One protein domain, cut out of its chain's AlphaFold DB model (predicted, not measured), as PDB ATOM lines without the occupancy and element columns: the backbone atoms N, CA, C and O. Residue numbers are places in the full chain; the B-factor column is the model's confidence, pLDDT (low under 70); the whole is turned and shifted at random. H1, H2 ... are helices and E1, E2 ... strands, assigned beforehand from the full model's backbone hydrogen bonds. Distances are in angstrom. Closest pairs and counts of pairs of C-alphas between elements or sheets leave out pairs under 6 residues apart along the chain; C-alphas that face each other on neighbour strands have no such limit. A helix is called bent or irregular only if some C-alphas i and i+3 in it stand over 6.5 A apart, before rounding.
ATOM      1  N   ARG A   4      92.742 101.554 116.019       80.38
ATOM      2  CA  ARG A   4      93.284 101.911 114.704       80.38
ATOM      3  C   ARG A   4      94.719 102.426 114.778       80.38
ATOM      4  O   ARG A   4      95.571 101.891 114.077       80.38
ATOM      5  N   PHE A   5      94.989 103.427 115.620       83.88
ATOM      6  CA  PHE A   5      96.335 103.995 115.785       83.88
ATOM      7  C   PHE A   5      97.334 102.903 116.172       83.88
ATOM      8  O   PHE A   5      98.310 102.669 115.469       83.88
ATOM      9  N   GLU A   6      97.033 102.155 117.229       88.00
ATOM     10  CA  GLU A   6      97.929 101.117 117.729       88.00
ATOM     11  C   GLU A   6      98.081  99.956 116.736       88.00
ATOM     12  O   GLU A   6      99.146  99.348 116.640       88.00
ATOM     13  N   GLY A   7      97.018  99.633 115.993       87.69
ATOM     14  CA  GLY A   7      97.057  98.640 114.924       87.69
ATOM     15  C   GLY A   7      97.985  99.049 113.779       87.69
ATOM     16  O   GLY A   7      98.802  98.236 113.350       87.69
ATOM     17  N   ILE A   8      97.903 100.306 113.330       87.50
ATOM     18  CA  ILE A   8      98.777 100.861 112.286       87.50
ATOM     19  C   ILE A   8     100.226 100.874 112.771       87.50
ATOM     20  O   ILE A   8     101.091 100.305 112.112       87.50
ATOM     21  N   THR A   9     100.487 101.417 113.963       86.81
ATOM     22  CA  THR A   9     101.847 101.525 114.510       86.81
ATOM     23  C   THR A   9     102.509 100.155 114.686       86.81
ATOM     24  O   THR A   9     103.669  99.976 114.319       86.81
ATOM     25  N   ARG A  10     101.773  99.144 115.175       91.44
ATOM     26  CA  ARG A  10     102.271  97.756 115.238       91.44
ATOM     27  C   ARG A  10     102.487  97.143 113.852       91.44
ATOM     28  O   ARG A  10     103.365  96.296 113.707       91.44
ATOM     29  N   GLY A  11     101.677  97.515 112.861       91.38
ATOM     30  CA  GLY A  11     101.815  97.050 111.482       91.38
ATOM     31  C   GLY A  11     103.053  97.610 110.781       91.38
ATOM     32  O   GLY A  11     103.715  96.882 110.049       91.38
ATOM     33  N   GLU A  12     103.387  98.875 111.040       91.31
ATOM     34  CA  GLU A  12     104.508  99.577 110.404       91.31
ATOM     35  C   GLU A  12     105.856  99.287 111.074       91.31
ATOM     36  O   GLU A  12     106.851  99.076 110.385       91.31
ATOM     37  N   LEU A  13     105.888  99.240 112.409       91.56
ATOM     38  CA  LEU A  13     107.123  99.090 113.194       91.56
ATOM     39  C   LEU A  13     107.323  97.661 113.723       91.56
ATOM     40  O   LEU A  13     108.339  97.321 114.324       91.56
ATOM     41  N   GLY A  14     106.339  96.785 113.531       90.31
ATOM     42  CA  GLY A  14     106.324  95.475 114.168       90.31
ATOM     43  C   GLY A  14     106.009  95.555 115.664       90.31
ATOM     44  O   GLY A  14     105.808  96.612 116.258       90.31
ATOM     45  N   ARG A  15     105.922  94.388 116.307       88.56
ATOM     46  CA  ARG A  15     105.342  94.279 117.655       88.56
ATOM     47  C   ARG A  15     106.160  94.974 118.748       88.56
ATOM     48  O   ARG A  15     105.570  95.582 119.628       88.56
ATOM     49  N   VAL A  16     107.487  94.839 118.742       91.38
ATOM     50  CA  VAL A  16     108.342  95.335 119.841       91.38
ATOM     51  C   VAL A  16     108.550  96.847 119.743       91.38
ATOM     52  O   VAL A  16     108.332  97.565 120.718       91.38
ATOM     53  N   GLU A  17     108.928  97.333 118.563       91.25
ATOM     54  CA  GLU A  17     109.128  98.767 118.325       91.25
ATOM     55  C   GLU A  17     107.789  99.508 118.336       91.25
ATOM     56  O   GLU A  17     107.683 100.557 118.963       91.25
ATOM     57  N   GLY A  18     106.734  98.911 117.772       92.00
ATOM     58  CA  GLY A  18     105.391  99.482 117.802       92.00
ATOM     59  C   GLY A  18     104.838  99.666 119.218       92.00
ATOM     60  O   GLY A  18     104.289 100.720 119.513       92.00
ATOM     61  N   GLU A  19     105.018  98.698 120.125       92.56
ATOM     62  CA  GLU A  19     104.618  98.872 121.535       92.56
ATOM     63  C   GLU A  19     105.407  99.982 122.237       92.56
ATOM     64  O   GLU A  19     104.844 100.752 123.015       92.56
ATOM     65  N   THR A  20     106.703 100.093 121.941       93.88
ATOM     66  CA  THR A  20     107.551 101.150 122.507       93.88
ATOM     67  C   THR A  20     107.094 102.530 122.033       93.88
ATOM     68  O   THR A  20     106.973 103.453 122.841       93.88
ATOM     69  N   GLU A  21     106.778 102.662 120.745       91.31
ATOM     70  CA  GLU A  21     106.301 103.910 120.152       91.31
ATOM     71  C   GLU A  21     104.916 104.297 120.682       91.31
ATOM     72  O   GLU A  21     104.705 105.438 121.084       91.31
ATOM     73  N   ILE A  22     103.990 103.337 120.785       91.12
ATOM     74  CA  ILE A  22     102.661 103.554 121.376       91.12
ATOM     75  C   ILE A  22     102.792 104.060 122.814       91.12
ATOM     76  O   ILE A  22     102.143 105.036 123.198       91.12
ATOM     77  N   HIS A  23     103.639 103.413 123.619       91.88
ATOM     78  CA  HIS A  23     103.851 103.815 125.003       91.88
ATOM     79  C   HIS A  23     104.417 105.235 125.092       91.88
ATOM     80  O   HIS A  23     103.888 106.069 125.829       91.88
ATOM     81  N   THR A  24     105.428 105.524 124.275       92.38
ATOM     82  CA  THR A  24     106.066 106.841 124.186       92.38
ATOM     83  C   THR A  24     105.067 107.917 123.761       92.38
ATOM     84  O   THR A  24     105.020 108.992 124.358       92.38
ATOM     85  N   ALA A  25     104.221 107.628 122.771       90.06
ATOM     86  CA  ALA A  25     103.214 108.552 122.270       90.06
ATOM     87  C   ALA A  25     102.180 108.913 123.346       90.06
ATOM     88  O   ALA A  25     101.875 110.091 123.528       90.06
ATOM     89  N   TYR A  26     101.684 107.926 124.101       90.06
ATOM     90  CA  TYR A  26     100.748 108.179 125.199       90.06
ATOM     91  C   TYR A  26     101.400 108.911 126.376       90.06
ATOM     92  O   TYR A  26     100.793 109.830 126.923       90.06
ATOM     93  N   GLN A  27     102.629 108.552 126.754       91.25
ATOM     94  CA  GLN A  27     103.361 109.244 127.823       91.25
ATOM     95  C   GLN A  27     103.606 110.717 127.490       91.25
ATOM     96  O   GLN A  27     103.500 111.573 128.364       91.25
ATOM     97  N   ASN A  28     103.876 111.012 126.219       91.38
ATOM     98  CA  ASN A  28     104.141 112.362 125.736       91.38
ATOM     99  C   ASN A  28     102.882 113.084 125.231       91.38
ATOM    100  O   ASN A  28     102.997 114.164 124.654       91.38
ATOM    101  N   ALA A  29     101.681 112.523 125.414       91.81
ATOM    102  CA  ALA A  29     100.439 113.118 124.916       91.81
ATOM    103  C   ALA A  29     100.037 114.393 125.679       91.81
ATOM    104  O   ALA A  29      99.354 115.258 125.125       91.81
ATOM    105  N   ILE A  30     100.477 114.526 126.934       92.25
ATOM    106  CA  ILE A  30     100.197 115.675 127.796       92.25
ATOM    107  C   ILE A  30     101.501 116.398 128.117       92.25
ATOM    108  O   ILE A  30     102.439 115.822 128.661       92.25
ATOM    109  N   GLY A  31     101.545 117.679 127.767       91.19
ATOM    110  CA  GLY A  31     102.607 118.596 128.140       91.19
ATOM    111  C   GLY A  31     102.201 119.388 129.375       91.19
ATOM    112  O   GLY A  31     101.039 119.762 129.533       91.19
ATOM    113  N   ILE A  32     103.172 119.678 130.236       89.44
ATOM    114  CA  ILE A  32     102.987 120.547 131.398       89.44
ATOM    115  C   ILE A  32     103.755 121.837 131.128       89.44
ATOM    116  O   ILE A  32     104.968 121.812 130.914       89.44
ATOM    117  N   ASN A  33     103.061 122.973 131.152       86.00
ATOM    118  CA  ASN A  33     103.707 124.263 131.370       86.00
ATOM    119  C   ASN A  33     103.491 124.680 132.831       86.00
ATOM    120  O   ASN A  33     102.601 124.155 133.489       86.00
ATOM    121  N   GLN A  34     104.304 125.620 133.320       77.62
ATOM    122  CA  GLN A  34     104.430 126.057 134.723       77.62
ATOM    123  C   GLN A  34     103.172 125.956 135.613       77.62
ATOM    124  O   GLN A  34     103.319 125.647 136.790       77.62
ATOM    125  N   HIS A  35     101.971 126.223 135.084       85.00
ATOM    126  CA  HIS A  35     100.716 126.120 135.836       85.00
ATOM    127  C   HIS A  35      99.564 125.423 135.087       85.00
ATOM    128  O   HIS A  35      98.456 125.380 135.616       85.00
ATOM    129  N   THR A  36      99.767 124.920 133.862       86.56
ATOM    130  CA  THR A  36      98.680 124.327 133.061       86.56
ATOM    131  C   THR A  36      99.131 123.099 132.284       86.56
ATOM    132  O   THR A  36     100.268 123.007 131.821       86.56
ATOM    133  N   GLU A  37      98.202 122.170 132.114       91.81
ATOM    134  CA  GLU A  37      98.359 120.998 131.264       91.81
ATOM    135  C   GLU A  37      97.763 121.290 129.888       91.81
ATOM    136  O   GLU A  37      96.713 121.928 129.766       91.81
ATOM    137  N   TYR A  38      98.438 120.832 128.840       91.56
ATOM    138  CA  TYR A  38      97.965 120.970 127.471       91.56
ATOM    139  C   TYR A  38      98.221 119.697 126.677       91.56
ATOM    140  O   TYR A  38      99.152 118.937 126.938       91.56
ATOM    141  N   LEU A  39      97.386 119.480 125.668       91.75
ATOM    142  CA  LEU A  39      97.568 118.391 124.725       91.75
ATOM    143  C   LEU A  39      98.758 118.720 123.809       91.75
ATOM    144  O   LEU A  39      98.758 119.764 123.148       91.75
ATOM    145  N   THR A  40      99.774 117.856 123.779       94.19
ATOM    146  CA  THR A  40     100.901 118.005 122.843       94.19
ATOM    147  C   THR A  40     100.439 117.753 121.408       94.19
ATOM    148  O   THR A  40      99.325 117.285 121.182       94.19
ATOM    149  N   GLU A  41     101.287 118.025 120.415       91.31
ATOM    150  CA  GLU A  41     100.969 117.686 119.018       91.31
ATOM    151  C   GLU A  41     100.681 116.186 118.848       91.31
ATOM    152  O   GLU A  41      99.702 115.812 118.209       91.31
ATOM    153  N   THR A  42     101.451 115.325 119.518       88.56
ATOM    154  CA  THR A  42     101.186 113.879 119.562       88.56
ATOM    155  C   THR A  42      99.837 113.574 120.210       88.56
ATOM    156  O   THR A  42      99.065 112.773 119.686       88.56
ATOM    157  N   GLY A  43      99.507 114.247 121.316       90.62
ATOM    158  CA  GLY A  43      98.203 114.102 121.959       90.62
ATOM    159  C   GLY A  43      97.042 114.530 121.055       90.62
ATOM    160  O   GLY A  43      96.013 113.858 121.030       90.62
ATOM    161  N   LYS A  44      97.203 115.606 120.272       92.94
ATOM    162  CA  LYS A  44      96.193 116.065 119.301       92.94
ATOM    163  C   LYS A  44      95.951 115.012 118.228       92.94
ATOM    164  O   LYS A  44      94.805 114.644 118.003       92.94
ATOM    165  N   LEU A  45      97.016 114.447 117.661       89.88
ATOM    166  CA  LEU A  45      96.918 113.381 116.659       89.88
ATOM    167  C   LEU A  45      96.207 112.132 117.197       89.88
ATOM    168  O   LEU A  45      95.410 111.521 116.486       89.88
ATOM    169  N   ILE A  46      96.470 111.757 118.448       88.62
ATOM    170  CA  ILE A  46      95.782 110.658 119.144       88.62
ATOM    171  C   ILE A  46      94.268 110.931 119.212       88.62
ATOM    172  O   ILE A  46      93.463 110.057 118.887       88.62
ATOM    173  N   ILE A  47      93.872 112.152 119.579       90.31
ATOM    174  CA  ILE A  47      92.462 112.561 119.650       90.31
ATOM    175  C   ILE A  47      91.808 112.616 118.262       90.31
ATOM    176  O   ILE A  47      90.689 112.130 118.100       90.31
ATOM    177  N   ASP A  48      92.498 113.133 117.249       90.12
ATOM    178  CA  ASP A  48      91.979 113.177 115.879       90.12
ATOM    179  C   ASP A  48      91.739 111.765 115.326       90.12
ATOM    180  O   ASP A  48      90.690 111.490 114.739       90.12
ATOM    181  N   ASN A  49      92.664 110.833 115.584       88.25
ATOM    182  CA  ASN A  49      92.498 109.426 115.214       88.25
ATOM    183  C   ASN A  49      91.304 108.778 115.930       88.25
ATOM    184  O   ASN A  49      90.564 108.017 115.306       88.25
ATOM    185  N   LEU A  50      91.079 109.105 117.209       88.56
ATOM    186  CA  LEU A  50      89.904 108.639 117.947       88.56
ATOM    187  C   LEU A  50      88.608 109.122 117.296       88.56
ATOM    188  O   LEU A  50      87.691 108.330 117.070       88.56
ATOM    189  N   PHE A  51      88.521 110.419 116.997       89.56
ATOM    190  CA  PHE A  51      87.329 110.985 116.374       89.56
ATOM    191  C   PHE A  51      87.080 110.385 114.997       89.56
ATOM    192  O   PHE A  51      85.933 110.061 114.685       89.56
ATOM    193  N   GLN A  52      88.128 110.172 114.203       87.88
ATOM    194  CA  GLN A  52      87.995 109.523 112.906       87.88
ATOM    195  C   GLN A  52      87.453 108.094 113.041       87.88
ATOM    196  O   GLN A  52      86.536 107.727 112.312       87.88
ATOM    197  N   GLU A  53      87.943 107.311 114.008       86.12
ATOM    198  CA  GLU A  53      87.453 105.950 114.260       86.12
ATOM    199  C   GLU A  53      85.964 105.938 114.645       86.12
ATOM    200  O   GLU A  53      85.192 105.131 114.124       86.12
ATOM    201  N   ILE A  54      85.532 106.882 115.488       86.94
ATOM    202  CA  ILE A  54      84.121 107.042 115.867       86.94
ATOM    203  C   ILE A  54      83.264 107.446 114.661       86.94
ATOM    204  O   ILE A  54      82.166 106.917 114.482       86.94
ATOM    205  N   ILE A  55      83.746 108.378 113.834       89.38
ATOM    206  CA  ILE A  55      83.042 108.833 112.629       89.38
ATOM    207  C   ILE A  55      82.887 107.681 111.636       89.38
ATOM    208  O   ILE A  55      81.799 107.500 111.088       89.38
ATOM    209  N   ASP A  56      83.945 106.909 111.407       88.12
ATOM    210  CA  ASP A  56      83.920 105.760 110.503       88.12
ATOM    211  C   ASP A  56      82.927 104.710 111.002       88.12
ATOM    212  O   ASP A  56      82.050 104.292 110.249       88.12
ATOM    213  N   TYR A  57      82.969 104.381 112.295       85.62
ATOM    214  CA  TYR A  57      82.008 103.466 112.906       85.62
ATOM    215  C   TYR A  57      80.560 103.969 112.781       85.62
ATOM    216  O   TYR A  57      79.653 103.210 112.429       85.62
ATOM    217  N   ALA A  58      80.317 105.258 113.036       87.31
ATOM    218  CA  ALA A  58      78.990 105.853 112.909       87.31
ATOM    219  C   ALA A  58      78.484 105.817 111.458       87.31
ATOM    220  O   ALA A  58      77.314 105.508 111.224       87.31
ATOM    221  N   LYS A  59      79.361 106.081 110.481       87.69
ATOM    222  CA  LYS A  59      79.045 105.961 109.052       87.69
ATOM    223  C   LYS A  59      78.729 104.519 108.674       87.69
ATOM    224  O   LYS A  59      77.714 104.292 108.029       87.69
ATOM    225  N   GLU A  60      79.538 103.552 109.096       85.75
ATOM    226  CA  GLU A  60      79.289 102.128 108.843       85.75
ATOM    227  C   GLU A  60      77.954 101.672 109.443       85.75
ATOM    228  O   GLU A  60      77.166 100.999 108.773       85.75
ATOM    229  N   LYS A  61      77.642 102.091 110.674       78.50
ATOM    230  CA  LYS A  61      76.366 101.784 111.338       78.50
ATOM    231  C   LYS A  61      75.163 102.438 110.648       78.50
ATOM    232  O   LYS A  61      74.103 101.824 110.536       78.50
ATOM    233  N   TYR A  62      75.330 103.663 110.157       72.19
ATOM    234  CA  TYR A  62      74.307 104.363 109.382       72.19
ATOM    235  C   TYR A  62      74.076 103.701 108.012       72.19
ATOM    236  O   TYR A  62      72.934 103.463 107.625       72.19
ATOM    237  N   ILE A  63      75.150 103.337 107.304       66.62
ATOM    238  CA  ILE A  63      75.104 102.669 105.991       66.62
ATOM    239  C   ILE A  63      74.523 101.252 106.106       66.62
ATOM    240  O   ILE A  63      73.789 100.817 105.222       66.62
ATOM    241  N   SER A  64      74.793 100.542 107.205       69.25
ATOM    242  CA  SER A  64      74.236  99.207 107.481       69.25
ATOM    243  C   SER A  64      72.768  99.213 107.946       69.25
ATOM    244  O   SER A  64      72.226  98.154 108.254       69.25
TER     245      SER A  64
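AT A GLANCE: This is residues 4 to 64 of the 68 residues of an uncharacterized protein of Escherichia coli (UniProt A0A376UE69). The bent helix H1 folds back on itself as a V, and the long helix H2 runs across the open side of that V, so that H1a, H1b and H2 outline a flat, loose triangle. A small hairpin of two strands, E1 and E2, lies at the corner where H1b ends and H2 begins, and at the other end of the longest axis residues 54 to 64, of which 54 to 63 belong to H2, stick out free. The printed part has 61 residues, with two named helices and two named strands in the order H1, E1, E2, H2; the sheet, E1 - E2, is antiparallel and the class is mostly helix. The whole is loose, with a radius of gyration of the C-alphas of 14.5 A, and spans 48 by 31 by 11 A.

IN THESE COORDINATES: E1 is residues 30 to 33, 9.9 A long, and E2 is residues 36 to 39, 10.3 A long. H2, residues 41 to 63, is 32.6 A long, from C-alpha 41 at (100.969, 117.686, 119.018) to C-alpha 63 at (75.104, 102.669, 105.991). H1, residues 4 to 27, was assigned as one helix by its hydrogen bonds but is bent: C-alphas 12 and 15 are 9.0 A apart. Its arms are H1a, residues 4 to 12, 12.2 A long, which begins with C-alpha 4 at (93.284, 101.911, 114.704), and H1b, residues 15 to 27, 18.2 A long.

HOW THE PARTS SIT: E1 and E2 form a hairpin, antiparallel at 147 degrees between their directions. N 31 and O 38, 2.8 A apart, and N 33 and O 36, 2.9 A apart, are within hydrogen-bond range. The closest C-alphas of E1 and H2 are those of Ile 30 and Gly 43, 6.4 A apart. H1b and H2 only just touch, with 3 pairs of C-alphas within 8 A, and only at their ends; the closest are those of Ala 25 and Thr 42, 6.3 A apart. Their lines are about perpendicular at 72 degrees, but only just. H1a touches H2, which meets it with residues 46 to 53 alone; the closest C-alphas are those of Phe 5 and Asn 49, 6.7 A apart. They run opposite ways at a steep tilt of 68 degrees, only just short of about perpendicular. H1a and H1b touch, opposite ways at a steep tilt of 42 degrees, with the C-alphas of Arg 10 and Gly 18 closest at 4.4 A. H1a is apart from E1 and E2, and H1b is apart from E2. In H1a, H1b and H2 every O i to N i+4 pair is within hydrogen-bond range.

THE WHOLE: The two C-alphas farthest apart are those of Gln 34 and Ser 64, at 48.7 A. Without the free residues 54 to 64, the body spans 38 by 24 by 10 A. The printed part has no cut, and the links H1 to E1, E1 to E2 and E2 to H2 are tight. The mean pLDDT of the printed part is 88.2, with residues 63 to 64 under 70.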